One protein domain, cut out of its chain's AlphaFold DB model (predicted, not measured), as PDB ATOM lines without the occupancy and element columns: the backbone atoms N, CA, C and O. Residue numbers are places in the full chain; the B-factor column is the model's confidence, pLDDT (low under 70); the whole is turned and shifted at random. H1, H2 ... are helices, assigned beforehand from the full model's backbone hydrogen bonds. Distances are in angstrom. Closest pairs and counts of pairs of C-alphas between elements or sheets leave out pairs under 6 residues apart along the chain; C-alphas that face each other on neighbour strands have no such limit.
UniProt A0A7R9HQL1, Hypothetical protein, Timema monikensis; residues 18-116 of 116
ATOM      1  N   THR A  18     -26.008  45.848  35.811       93.38
ATOM      2  CA  THR A  18     -26.854  45.208  34.795       93.38
ATOM      3  C   THR A  18     -26.033  44.375  33.811       93.38
ATOM      4  O   THR A  18     -26.340  43.204  33.599       93.38
ATOM      5  N   ILE A  19     -24.951  44.933  33.250       95.19
ATOM      6  CA  ILE A  19     -24.082  44.202  32.314       95.19
ATOM      7  C   ILE A  19     -23.426  43.009  33.020       95.19
ATOM      8  O   ILE A  19     -23.449  41.894  32.493       95.19
ATOM      9  N   LYS A  20     -22.888  43.212  34.232       95.44
ATOM     10  CA  LYS A  20     -22.279  42.141  35.042       95.44
ATOM     11  C   LYS A  20     -23.275  41.012  35.329       95.44
ATOM     12  O   LYS A  20     -22.919  39.844  35.198       95.44
ATOM     13  N   MET A  21     -24.517  41.348  35.681       95.75
ATOM     14  CA  MET A  21     -25.585  40.383  35.963       95.75
ATOM     15  C   MET A  21     -25.932  39.551  34.726       95.75
ATOM     16  O   MET A  21     -25.917  38.325  34.795       95.75
ATOM     17  N   VAL A  22     -26.160  40.197  33.579       97.19
ATOM     18  CA  VAL A  22     -26.472  39.494  32.326       97.19
ATOM     19  C   VAL A  22     -25.329  38.568  31.907       97.19
ATOM     20  O   VAL A  22     -25.581  37.428  31.518       97.19
ATOM     21  N   CYS A  23     -24.077  39.017  32.025       97.25
ATOM     22  CA  CYS A  23     -22.915  38.182  31.720       97.25
ATOM     23  C   CYS A  23     -22.795  36.993  32.682       97.25
ATOM     24  O   CYS A  23     -22.493  35.887  32.243       97.25
ATOM     25  N   LYS A  24     -23.090  37.186  33.973       97.69
ATOM     26  CA  LYS A  24     -23.106  36.109  34.973       97.69
ATOM     27  C   LYS A  24     -24.176  35.056  34.670       97.69
ATOM     28  O   LYS A  24     -23.914  33.865  34.807       97.69
ATOM     29  N   GLU A  25     -25.364  35.474  34.245       98.19
ATOM     30  CA  GLU A  25     -26.430  34.555  33.835       98.19
ATOM     31  C   GLU A  25     -26.052  33.771  32.570       98.19
ATOM     32  O   GLU A  25     -26.234  32.554  32.529       98.19
ATOM     33  N   ALA A  26     -25.458  34.440  31.576       98.44
ATOM     34  CA  ALA A  26     -24.955  33.787  30.368       98.44
ATOM     35  C   ALA A  26     -23.838  32.779  30.690       98.44
ATOM     36  O   ALA A  26     -23.861  31.654  30.197       98.44
ATOM     37  N   ALA A  27     -22.894  33.155  31.560       98.50
ATOM     38  CA  ALA A  27     -21.828  32.285  32.050       98.50
ATOM     39  C   ALA A  27     -22.387  31.049  32.763       98.50
ATOM     40  O   ALA A  27     -21.944  29.930  32.508       98.50
ATOM     41  N   LYS A  28     -23.402  31.228  33.618       98.50
ATOM     42  CA  LYS A  28     -24.078  30.105  34.274       98.50
ATOM     43  C   LYS A  28     -24.707  29.155  33.251       98.50
ATOM     44  O   LYS A  28     -24.485  27.954  33.346       98.50
ATOM     45  N   TYR A  29     -25.434  29.684  32.268       98.56
ATOM     46  CA  TYR A  29     -26.034  28.870  31.210       98.56
ATOM     47  C   TYR A  29     -24.986  28.085  30.408       98.56
ATOM     48  O   TYR A  29     -25.173  26.900  30.151       98.56
ATOM     49  N   CYS A  30     -23.865  28.720  30.055       98.56
ATOM     50  CA  CYS A  30     -22.770  28.049  29.353       98.56
ATOM     51  C   CYS A  30     -22.171  26.925  30.209       98.56
ATOM     52  O   CYS A  30     -22.002  25.807  29.727       98.56
ATOM     53  N   LYS A  31     -21.923  27.192  31.497       98.12
ATOM     54  CA  LYS A  31     -21.362  26.221  32.443       98.12
ATOM     55  C   LYS A  31     -22.271  25.010  32.664       98.12
ATOM     56  O   LYS A  31     -21.774  23.892  32.710       98.12
ATOM     57  N   ASP A  32     -23.586  25.218  32.750       98.31
ATOM     58  CA  ASP A  32     -24.571  24.135  32.893       98.31
ATOM     59  C   ASP A  32     -24.599  23.204  31.652       98.31
ATOM     60  O   ASP A  32     -25.104  22.085  31.728       98.31
ATOM     61  N   LEU A  33     -24.026  23.640  30.521       98.12
ATOM     62  CA  LEU A  33     -23.894  22.885  29.269       98.12
ATOM     63  C   LEU A  33     -22.448  22.481  28.940       98.12
ATOM     64  O   LEU A  33     -22.189  22.085  27.804       98.12
ATOM     65  N   ASP A  34     -21.521  22.602  29.894       97.88
ATOM     66  CA  ASP A  34     -20.087  22.325  29.711       97.88
ATOM     67  C   ASP A  34     -19.444  23.119  28.554       97.88
ATOM     68  O   ASP A  34     -18.619  22.629  27.783       97.88
ATOM     69  N   VAL A  35     -19.857  24.379  28.397       98.19
ATOM     70  CA  VAL A  35     -19.320  25.311  27.400       98.19
ATOM     71  C   VAL A  35     -18.655  26.495  28.095       98.19
ATOM     72  O   VAL A  35     -19.193  27.077  29.039       98.19
ATOM     73  N   GLU A  36     -17.484  26.899  27.602       97.56
ATOM     74  CA  GLU A  36     -16.790  28.088  28.099       97.56
ATOM     75  C   GLU A  36     -17.260  29.356  27.377       97.56
ATOM     76  O   GLU A  36     -17.029  29.509  26.176       97.56
ATOM     77  N   LEU A  37     -17.852  30.311  28.108       98.31
ATOM     78  CA  LEU A  37     -18.309  31.586  27.534       98.31
ATOM     79  C   LEU A  37     -17.172  32.350  26.830       98.31
ATOM     80  O   LEU A  37     -17.390  32.944  25.772       98.31
ATOM     81  N   GLY A  38     -15.947  32.278  27.363       97.19
ATOM     82  CA  GLY A  38     -14.772  32.911  26.753       97.19
ATOM     83  C   GLY A  38     -14.483  32.419  25.336       97.19
ATOM     84  O   GLY A  38     -14.156  33.220  24.460       97.19
ATOM     85  N   ARG A  39     -14.688  31.125  25.069       97.62
ATOM     86  CA  ARG A  39     -14.513  30.542  23.728       97.62
ATOM     87  C   ARG A  39     -15.520  31.117  22.737       97.62
ATOM     88  O   ARG A  39     -15.151  31.472  21.617       97.62
ATOM     89  N   LEU A  40     -16.772  31.277  23.172       98.44
ATOM     90  CA  LEU A  40     -17.835  31.881  22.367       98.44
ATOM     91  C   LEU A  40     -17.516  33.345  22.033       98.44
ATOM     92  O   LEU A  40     -17.689  33.772  20.891       98.44
ATOM     93  N   ALA A  41     -17.002  34.097  23.010       97.12
ATOM     94  CA  ALA A  41     -16.630  35.499  22.842       97.12
ATOM     95  C   ALA A  41     -15.449  35.685  21.872       97.12
ATOM     96  O   ALA A  41     -15.501  36.557  20.998       97.12
ATOM     97  N   VAL A  42     -14.409  34.849  21.979       96.88
ATOM     98  CA  VAL A  42     -13.260  34.872  21.058       96.88
ATOM     99  C   VAL A  42     -13.712  34.536  19.641       96.88
ATOM    100  O   VAL A  42     -13.432  35.297  18.717       96.88
ATOM    101  N   TYR A  43     -14.484  33.457  19.466       97.81
ATOM    102  CA  TYR A  43     -15.005  33.072  18.155       97.81
ATOM    103  C   TYR A  43     -15.865  34.175  17.531       97.81
ATOM    104  O   TYR A  43     -15.669  34.523  16.368       97.81
ATOM    105  N   HIS A  44     -16.796  34.757  18.294       96.62
ATOM    106  CA  HIS A  44     -17.628  35.859  17.813       96.62
ATOM    107  C   HIS A  44     -16.784  37.047  17.341       96.62
ATOM    108  O   HIS A  44     -17.054  37.607  16.283       96.62
ATOM    109  N   SER A  45     -15.741  37.397  18.098       95.19
ATOM    110  CA  SER A  45     -14.851  38.505  17.752       95.19
ATOM    111  C   SER A  45     -14.113  38.244  16.441       95.19
ATOM    112  O   SER A  45     -14.129  39.106  15.568       95.19
ATOM    113  N   LEU A  46     -13.539  37.048  16.271       95.19
ATOM    114  CA  LEU A  46     -12.791  36.662  15.066       95.19
ATOM    115  C   LEU A  46     -13.657  36.628  13.798       95.19
ATOM    116  O   LEU A  46     -13.146  36.804  12.698       95.19
ATOM    117  N   ASN A  47     -14.964  36.398  13.940       94.12
ATOM    118  CA  ASN A  47     -15.905  36.347  12.818       94.12
ATOM    119  C   ASN A  47     -16.556  37.709  12.519       94.12
ATOM    120  O   ASN A  47     -17.517  37.787  11.751       94.12
ATOM    121  N   LYS A  48     -16.069  38.796  13.131       92.62
ATOM    122  CA  LYS A  48     -16.577  40.144  12.880       92.62
ATOM    123  C   LYS A  48     -15.823  40.795  11.722       92.62
ATOM    124  O   LYS A  48     -14.643  41.115  11.830       92.62
ATOM    125  N   ASN A  49     -16.535  41.037  10.623       91.88
ATOM    126  CA  ASN A  49     -15.974  41.696   9.444       91.88
ATOM    127  C   ASN A  49     -15.462  43.108   9.769       91.88
ATOM    128  O   ASN A  49     -16.076  43.841  10.544       91.88
ATOM    129  N   GLY A  50     -14.360  43.499   9.123       93.56
ATOM    130  CA  GLY A  50     -13.781  44.843   9.239       93.56
ATOM    131  C   GLY A  50     -12.792  45.033  10.392       93.56
ATOM    132  O   GLY A  50     -12.343  46.155  10.609       93.56
ATOM    133  N   VAL A  51     -12.423  43.970  11.114       93.75
ATOM    134  CA  VAL A  51     -11.387  44.013  12.156       93.75
ATOM    135  C   VAL A  51     -10.111  43.346  11.641       93.75
ATOM    136  O   VAL A  51     -10.128  42.181  11.262       93.75
ATOM    137  N   ALA A  52      -9.001  44.088  11.608       93.44
ATOM    138  CA  ALA A  52      -7.727  43.589  11.080       93.44
ATOM    139  C   ALA A  52      -6.910  42.776  12.103       93.44
ATOM    140  O   ALA A  52      -6.128  41.909  11.722       93.44
ATOM    141  N   MET A  53      -7.063  43.068  13.399       93.62
ATOM    142  CA  MET A  53      -6.298  42.443  14.479       93.62
ATOM    143  C   MET A  53      -7.160  42.294  15.732       93.62
ATOM    144  O   MET A  53      -7.895  43.207  16.104       93.62
ATOM    145  N   HIS A  54      -7.002  41.162  16.418       92.38
ATOM    146  CA  HIS A  54      -7.606  40.904  17.721       92.38
ATOM    147  C   HIS A  54      -6.514  40.678  18.762       92.38
ATOM    148  O   HIS A  54      -5.613  39.867  18.556       92.38
ATOM    149  N   VAL A  55      -6.620  41.364  19.899       93.44
ATOM    150  CA  VAL A  55      -5.752  41.141  21.059       93.44
ATOM    151  C   VAL A  55      -6.552  40.375  22.103       93.44
ATOM    152  O   VAL A  55      -7.595  40.840  22.558       93.44
ATOM    153  N   VAL A  56      -6.068  39.192  22.476       92.00
ATOM    154  CA  VAL A  56      -6.725  38.315  23.454       92.00
ATOM    155  C   VAL A  56      -5.774  38.087  24.623       92.00
ATOM    156  O   VAL A  56      -4.617  37.729  24.428       92.00
ATOM    157  N   GLY A  57      -6.260  38.303  25.846       91.00
ATOM    158  CA  GLY A  57      -5.493  38.044  27.066       91.00
ATOM    159  C   GLY A  57      -5.609  36.589  27.517       91.00
ATOM    160  O   GLY A  57      -6.694  36.011  27.485       91.00
ATOM    161  N   MET A  58      -4.501  36.013  27.979       93.44
ATOM    162  CA  MET A  58      -4.429  34.666  28.547       93.44
ATOM    163  C   MET A  58      -3.289  34.598  29.565       93.44
ATOM    164  O   MET A  58      -2.245  35.210  29.358       93.44
ATOM    165  N   ASN A  59      -3.494  33.885  30.671       92.62
ATOM    166  CA  ASN A  59      -2.512  33.751  31.753       92.62
ATOM    167  C   ASN A  59      -2.159  32.288  32.075       92.62
ATOM    168  O   ASN A  59      -1.408  32.037  33.013       92.62
ATOM    169  N   THR A  60      -2.689  31.331  31.309       94.88
ATOM    170  CA  THR A  60      -2.391  29.901  31.440       94.88
ATOM    171  C   THR A  60      -2.203  29.267  30.065       94.88
ATOM    172  O   THR A  60      -2.723  29.764  29.059       94.88
ATOM    173  N   MET A  61      -1.486  28.141  30.024       97.69
ATOM    174  CA  MET A  61      -1.306  27.359  28.797       97.69
ATOM    175  C   MET A  61      -2.629  26.794  28.271       97.69
ATOM    176  O   MET A  61      -2.831  26.745  27.063       97.69
ATOM    177  N   ASP A  62      -3.561  26.438  29.155       95.94
ATOM    178  CA  ASP A  62      -4.877  25.931  28.752       95.94
ATOM    179  C   ASP A  62      -5.692  26.992  28.010       95.94
ATOM    180  O   ASP A  62      -6.294  26.706  26.974       95.94
ATOM    181  N   LEU A  63      -5.667  28.243  28.485       95.19
ATOM    182  CA  LEU A  63      -6.323  29.354  27.794       95.19
ATOM    183  C   LEU A  63      -5.655  29.654  26.448       95.19
ATOM    184  O   LEU A  63      -6.362  29.889  25.468       95.19
ATOM    185  N   LEU A  64      -4.321  29.597  26.375       96.81
ATOM    186  CA  LEU A  64      -3.588  29.732  25.112       96.81
ATOM    187  C   LEU A  64      -4.012  28.657  24.106       96.81
ATOM    188  O   LEU A  64      -4.428  28.985  22.995       96.81
ATOM    189  N   ASN A  65      -3.974  27.388  24.509       97.81
ATOM    190  CA  ASN A  65      -4.361  26.262  23.662       97.81
ATOM    191  C   ASN A  65      -5.831  26.352  23.233       97.81
ATOM    192  O   ASN A  65      -6.154  26.094  22.074       97.81
ATOM    193  N   SER A  66      -6.720  26.769  24.136       96.44
ATOM    194  CA  SER A  66      -8.137  26.981  23.835       96.44
ATOM    195  C   SER A  66      -8.340  28.082  22.790       96.44
ATOM    196  O   SER A  66      -9.060  27.870  21.814       96.44
ATOM    197  N   ASN A  67      -7.664  29.226  22.935       96.38
ATOM    198  CA  ASN A  67      -7.734  30.328  21.973       96.38
ATOM    199  C   ASN A  67      -7.206  29.911  20.591       96.38
ATOM    200  O   ASN A  67      -7.870  30.156  19.585       96.38
ATOM    201  N   LEU A  68      -6.053  29.235  20.535       97.38
ATOM    202  CA  LEU A  68      -5.495  28.710  19.282       97.38
ATOM    203  C   LEU A  68      -6.436  27.692  18.631       97.38
ATOM    204  O   LEU A  68      -6.658  27.730  17.422       97.38
ATOM    205  N   ASN A  69      -7.044  26.812  19.427       98.00
ATOM    206  CA  ASN A  69      -8.020  25.852  18.933       98.00
ATOM    207  C   ASN A  69      -9.224  26.546  18.273       98.00
ATOM    208  O   ASN A  69      -9.648  26.097  17.211       98.00
ATOM    209  N   ILE A  70      -9.726  27.648  18.840       97.69
ATOM    210  CA  ILE A  70     -10.798  28.444  18.223       97.69
ATOM    211  C   ILE A  70     -10.359  29.048  16.888       97.69
ATOM    212  O   ILE A  70     -11.129  29.010  15.932       97.69
ATOM    213  N   VAL A  71      -9.137  29.578  16.802       95.62
ATOM    214  CA  VAL A  71      -8.608  30.158  15.555       95.62
ATOM    215  C   VAL A  71      -8.503  29.102  14.453       95.62
ATOM    216  O   VAL A  71      -8.879  29.366  13.314       95.62
ATOM    217  N   HIS A  72      -8.016  27.905  14.781       97.00
ATOM    218  CA  HIS A  72      -7.765  26.862  13.784       97.00
ATOM    219  C   HIS A  72      -8.996  26.019  13.438       97.00
ATOM    220  O   HIS A  72      -9.157  25.629  12.285       97.00
ATOM    221  N   ASN A  73      -9.857  25.728  14.415       97.75
ATOM    222  CA  ASN A  73     -10.938  24.746  14.272       97.75
ATOM    223  C   ASN A  73     -12.338  25.347  14.473       97.75
ATOM    224  O   ASN A  73     -13.339  24.701  14.159       97.75
ATOM    225  N   GLY A  74     -12.430  26.574  14.988       97.50
ATOM    226  CA  GLY A  74     -13.696  27.209  15.330       97.50
ATOM    227  C   GLY A  74     -14.429  26.527  16.489       97.50
ATOM    228  O   GLY A  74     -13.851  25.792  17.288       97.50
ATOM    229  N   LEU A  75     -15.730  26.812  16.587       98.25
ATOM    230  CA  LEU A  75     -16.628  26.208  17.571       98.25
ATOM    231  C   LEU A  75     -17.213  24.879  17.080       98.25
ATOM    232  O   LEU A  75     -17.585  24.732  15.909       98.25
ATOM    233  N   THR A  76     -17.409  23.957  18.018       98.25
ATOM    234  CA  THR A  76     -18.217  22.747  17.840       98.25
ATOM    235  C   THR A  76     -19.685  23.084  17.555       98.25
ATOM    236  O   THR A  76     -20.167  24.196  17.788       98.25
ATOM    237  N   THR A  77     -20.452  22.099  17.083       98.31
ATOM    238  CA  THR A  77     -21.893  22.266  16.830       98.31
ATOM    239  C   THR A  77     -22.670  22.625  18.100       98.31
ATOM    240  O   THR A  77     -23.598  23.430  18.042       98.31
ATOM    241  N   GLN A  78     -22.297  22.056  19.250       98.19
ATOM    242  CA  GLN A  78     -22.908  22.401  20.536       98.19
ATOM    243  C   GLN A  78     -22.613  23.852  20.906       98.19
ATOM    244  O   GLN A  78     -23.545  24.608  21.163       98.19
ATOM    245  N   GLU A  79     -21.348  24.263  20.851       98.56
ATOM    246  CA  GLU A  79     -20.942  25.635  21.161       98.56
ATOM    247  C   GLU A  79     -21.611  26.666  20.244       98.56
ATOM    248  O   GLU A  79     -22.042  27.711  20.720       98.56
ATOM    249  N   LYS A  80     -21.777  26.370  18.946       98.50
ATOM    250  CA  LYS A  80     -22.514  27.248  18.016       98.50
ATOM    251  C   LYS A  80     -23.977  27.428  18.424       98.50
ATOM    252  O   LYS A  80     -24.482  28.546  18.390       98.50
ATOM    253  N   ARG A  81     -24.655  26.355  18.853       98.50
ATOM    254  CA  ARG A  81     -26.034  26.451  19.372       98.50
ATOM    255  C   ARG A  81     -26.097  27.272  20.658       98.50
ATOM    256  O   ARG A  81     -26.996  28.095  20.805       98.50
ATOM    257  N   VAL A  82     -25.141  27.068  21.564       98.69
ATOM    258  CA  VAL A  82     -25.047  27.843  22.809       98.69
ATOM    259  C   VAL A  82     -24.787  29.318  22.506       98.69
ATOM    260  O   VAL A  82     -25.458  30.163  23.086       98.69
ATOM    261  N   LEU A  83     -23.896  29.642  21.565       98.56
ATOM    262  CA  LEU A  83     -23.613  31.020  21.145       98.56
ATOM    263  C   LEU A  83     -24.873  31.753  20.677       98.56
ATOM    264  O   LEU A  83     -25.131  32.865  21.138       98.56
ATOM    265  N   GLU A  84     -25.663  31.144  19.790       98.25
ATOM    266  CA  GLU A  84     -26.895  31.778  19.308       98.25
ATOM    267  C   GLU A  84     -27.909  31.966  20.440       98.25
ATOM    268  O   GLU A  84     -28.436  33.064  20.616       98.25
ATOM    269  N   HIS A  85     -28.086  30.962  21.303       98.25
ATOM    270  CA  HIS A  85     -28.962  31.095  22.467       98.25
ATOM    271  C   HIS A  85     -28.492  32.195  23.433       98.25
ATOM    272  O   HIS A  85     -29.303  32.974  23.937       98.25
ATOM    273  N   VAL A  86     -27.180  32.301  23.670       98.25
ATOM    274  CA  VAL A  86     -26.583  33.340  24.518       98.25
ATOM    275  C   VAL A  86     -26.888  34.735  23.965       98.25
ATOM    276  O   VAL A  86     -27.342  35.614  24.706       98.25
ATOM    277  N   LYS A  87     -26.702  34.934  22.655       97.00
ATOM    278  CA  LYS A  87     -26.999  36.203  21.975       97.00
ATOM    279  C   LYS A  87     -28.481  36.561  22.081       97.00
ATOM    280  O   LYS A  87     -28.814  37.677  22.479       97.00
ATOM    281  N   GLU A  88     -29.361  35.617  21.769       97.25
ATOM    282  CA  GLU A  88     -30.804  35.856  21.690       97.25
ATOM    283  C   GLU A  88     -31.487  35.999  23.048       97.25
ATOM    284  O   GLU A  88     -32.431  36.779  23.170       97.25
ATOM    285  N   LYS A  89     -31.061  35.249  24.069       97.44
ATOM    286  CA  LYS A  89     -31.737  35.234  25.375       97.44
ATOM    287  C   LYS A  89     -31.117  36.167  26.394       97.44
ATOM    288  O   LYS A  89     -31.846  36.737  27.203       97.44
ATOM    289  N   PHE A  90     -29.796  36.321  26.378       96.75
ATOM    290  CA  PHE A  90     -29.102  37.071  27.418       96.75
ATOM    291  C   PHE A  90     -28.737  38.463  26.926       96.75
ATOM    292  O   PHE A  90     -29.173  39.439  27.536       96.75
ATOM    293  N   PHE A  91     -27.984  38.561  25.829       95.56
ATOM    294  CA  PHE A  91     -27.430  39.840  25.379       95.56
ATOM    295  C   PHE A  91     -28.423  40.732  24.635       95.56
ATOM    296  O   PHE A  91     -28.283  41.948  24.707       95.56
ATOM    297  N   SER A  92     -29.483  40.182  24.043       94.44
ATOM    298  CA  SER A  92     -30.609  40.967  23.507       94.44
ATOM    299  C   SER A  92     -31.323  41.833  24.560       94.44
ATOM    300  O   SER A  92     -31.985  42.809  24.213       94.44
ATOM    301  N   ARG A  93     -31.186  41.500  25.853       93.88
ATOM    302  CA  ARG A  93     -31.769  42.261  26.972       93.88
ATOM    303  C   ARG A  93     -30.995  43.542  27.288       93.88
ATOM    304  O   ARG A  93     -31.518  44.409  27.990       93.88
ATOM    305  N   LEU A  94     -29.752  43.661  26.818       92.62
ATOM    306  CA  LEU A  94     -28.916  44.832  27.063       92.62
ATOM    307  C   LEU A  94     -29.304  45.955  26.098       92.62
ATOM    308  O   LEU A  94     -29.128  45.833  24.891       92.62
ATOM    309  N   ARG A  95     -29.816  47.064  26.648       84.62
ATOM    310  CA  ARG A  95     -30.087  48.295  25.881       84.62
ATOM    311  C   ARG A  95     -28.805  49.069  25.571       84.62
ATOM    312  O   ARG A  95     -28.666  49.608  24.482       84.62
ATOM    313  N   GLU A  96     -27.869  49.071  26.516       83.25
ATOM    314  CA  GLU A  96     -26.526  49.638  26.380       83.25
ATOM    315  C   GLU A  96     -25.497  48.539  26.656       83.25
ATOM    316  O   GLU A  96     -25.506  47.905  27.715       83.25
ATOM    317  N   GLY A  97     -24.641  48.276  25.668       80.56
ATOM    318  CA  GLY A  97     -23.628  47.215  25.711       80.56
ATOM    319  C   GLY A  97     -22.208  47.702  26.008       80.56
ATOM    320  O   GLY A  97     -21.279  46.900  25.955       80.56
ATOM    321  N   HIS A  98     -22.020  48.992  26.289       84.06
ATOM    322  CA  HIS A  98     -20.725  49.588  26.619       84.06
ATOM    323  C   HIS A  98     -20.766  50.238  28.006       84.06
ATOM    324  O   HIS A  98     -21.826  50.463  28.583       84.06
ATOM    325  N   TRP A  99     -19.589  50.510  28.560       85.44
ATOM    326  CA  TRP A  99     -19.402  51.175  29.857       85.44
ATOM    327  C   TRP A  99     -18.435  52.359  29.743       85.44
ATOM    328  O   TRP A  99     -17.764  52.740  30.701       85.44
ATOM    329  N   GLU A 100     -18.337  52.921  28.541       83.94
ATOM    330  CA  GLU A 100     -17.537  54.109  28.269       83.94
ATOM    331  C   GLU A 100     -18.029  55.294  29.115       83.94
ATOM    332  O   GLU A 100     -19.230  55.494  29.287       83.94
ATOM    333  N   GLY A 101     -17.098  56.047  29.703       83.06
ATOM    334  CA  GLY A 101     -17.408  57.202  30.553       83.06
ATOM    335  C   GLY A 101     -17.826  56.881  31.995       83.06
ATOM    336  O   GLY A 101     -17.862  57.795  32.817       83.06
ATOM    337  N   VAL A 102     -18.070  55.612  32.354       84.06
ATOM    338  CA  VAL A 102     -18.446  55.230  33.732       84.06
ATOM    339  C   VAL A 102     -17.342  55.575  34.737       84.06
ATOM    340  O   VAL A 102     -17.629  56.087  35.817       84.06
ATOM    341  N   GLU A 103     -16.082  55.316  34.388       82.94
ATOM    342  CA  GLU A 103     -14.935  55.608  35.258       82.94
ATOM    343  C   GLU A 103     -14.679  57.113  35.384       82.94
ATOM    344  O   GLU A 103     -14.463  57.591  36.492       82.94
ATOM    345  N   LEU A 104     -14.795  57.866  34.281       85.38
ATOM    346  CA  LEU A 104     -14.657  59.328  34.286       85.38
ATOM    347  C   LEU A 104     -15.713  59.985  35.172       85.38
ATOM    348  O   LEU A 104     -15.400  60.884  35.945       85.38
ATOM    349  N   LYS A 105     -16.960  59.508  35.099       85.62
ATOM    350  CA  LYS A 105     -18.038  60.011  35.949       85.62
ATOM    351  C   LYS A 105     -17.737  59.771  37.429       85.62
ATOM    352  O   LYS A 105     -17.826  60.708  38.213       85.62
ATOM    353  N   LYS A 106     -17.323  58.550  37.791       85.31
ATOM    354  CA  LYS A 106     -16.939  58.216  39.173       85.31
ATOM    355  C   LYS A 106     -15.775  59.067  39.668       85.31
ATOM    356  O   LYS A 106     -15.822  59.547  40.790       85.31
ATOM    357  N   PHE A 107     -14.748  59.248  38.839       85.69
ATOM    358  CA  PHE A 107     -13.598  60.079  39.179       85.69
ATOM    359  C   PHE A 107     -14.018  61.530  39.441       85.69
ATOM    360  O   PHE A 107     -13.699  62.068  40.494       85.69
ATOM    361  N   ASN A 108     -14.811  62.123  38.544       89.56
ATOM    362  CA  ASN A 108     -15.296  63.497  38.697       89.56
ATOM    363  C   ASN A 108     -16.190  63.680  39.939       89.56
ATOM    364  O   ASN A 108     -16.140  64.722  40.588       89.56
ATOM    365  N   GLU A 109     -17.017  62.682  40.270       91.06
ATOM    366  CA  GLU A 109     -17.839  62.681  41.491       91.06
ATOM    367  C   GLU A 109     -16.972  62.622  42.759       91.06
ATOM    368  O   GLU A 109     -17.268  63.320  43.726       91.06
ATOM    369  N   MET A 110     -15.892  61.831  42.748       86.12
ATOM    370  CA  MET A 110     -14.940  61.753  43.862       86.12
ATOM    371  C   MET A 110     -14.208  63.081  44.067       86.12
ATOM    372  O   MET A 110     -14.183  63.578  45.187       86.12
ATOM    373  N   THR A 111     -13.687  63.694  43.000       85.06
ATOM    374  CA  THR A 111     -12.972  64.978  43.105       85.06
ATOM    375  C   THR A 111     -13.893  66.112  43.554       85.06
ATOM    376  O   THR A 111     -13.514  66.922  44.389       85.06
ATOM    377  N   ALA A 112     -15.141  66.150  43.070       83.12
ATOM    378  CA  ALA A 112     -16.108  67.161  43.499       83.12
ATOM    379  C   ALA A 112     -16.489  67.033  44.987       83.12
ATOM    380  O   ALA A 112     -16.801  68.036  45.625       83.12
ATOM    381  N   ALA A 113     -16.465  65.815  45.540       73.19
ATOM    382  CA  ALA A 113     -16.726  65.563  46.956       73.19
ATOM    383  C   ALA A 113     -15.533  65.898  47.871       73.19
ATOM    384  O   ALA A 113     -15.741  66.089  49.064       73.19
ATOM    385  N   GLU A 114     -14.308  65.961  47.341       68.88
ATOM    386  CA  GLU A 114     -13.107  66.380  48.084       68.88
ATOM    387  C   GLU A 114     -12.960  67.911  48.147       68.88
ATOM    388  O   GLU A 114     -12.398  68.432  49.109       68.88
ATOM    389  N   ASP A 115     -13.506  68.623  47.156       66.25
ATOM    390  CA  ASP A 115     -13.507  70.092  47.070       66.25
ATOM    391  C   ASP A 115     -14.706  70.764  47.786       66.25
ATOM    392  O   ASP A 115     -14.844  71.991  47.737       66.25
ATOM    393  N   SER A 116     -15.586  69.979  48.427       57.62
ATOM    394  CA  SER A 116     -16.813  70.427  49.120       57.62
ATOM    395  C   SER A 116     -16.709  70.295  50.638       57.62
ATOM    396  O   SER A 116     -17.137  71.243  51.337       57.62
TER     397      SER A 116
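Overview. This is residues 18 to 116 of the 116 residues of the protein "Hypothetical protein" of Timema monikensis (UniProt A0A7R9HQL1). H2 sits in the middle of a four-helix body, with H3 on one side of it and H1 and H4 on the other, and residues 100 to 116, of which 102 to 114 belong to H5, stick out from this body as an arm. The printed part has 99 residues, class all helix, H1 to H5 in chain order. It is loose, with radius of gyration of the C-alphas 17.3 A, spanning 58 by 29 by 28 A.

Arrangement. Start at H1, residues 18 to 32: its residues 26 to 31 touch H2, residues 37 to 46, the hub, closest at C-alphas 27 and 37, 5.8 A. Residues 66 to 71 of H3, residues 61 to 73, touch H2 at a steep tilt of 45 degrees, closest at C-alphas 43 and 70, 6.3 A. H4, residues 77 to 89, only just touches H2, with 3 pairs of C-alphas within 8 A, closest 40 and 83, 6.0 A. H5, residues 102 to 114, touches no helix. In these helices every O i to N i+4 pair is within hydrogen-bond range.

Along the chain. Find C-alpha 18 at (-26.854, 45.208, 34.795); H1 runs 21.3 A. H5 ends at C-alpha 114, (-13.107, 66.380, 48.084).

Size, cuts and confidence. Links H2 to H3 and H4 to H5 are long. Residues 114 to 116 have pLDDT under 70.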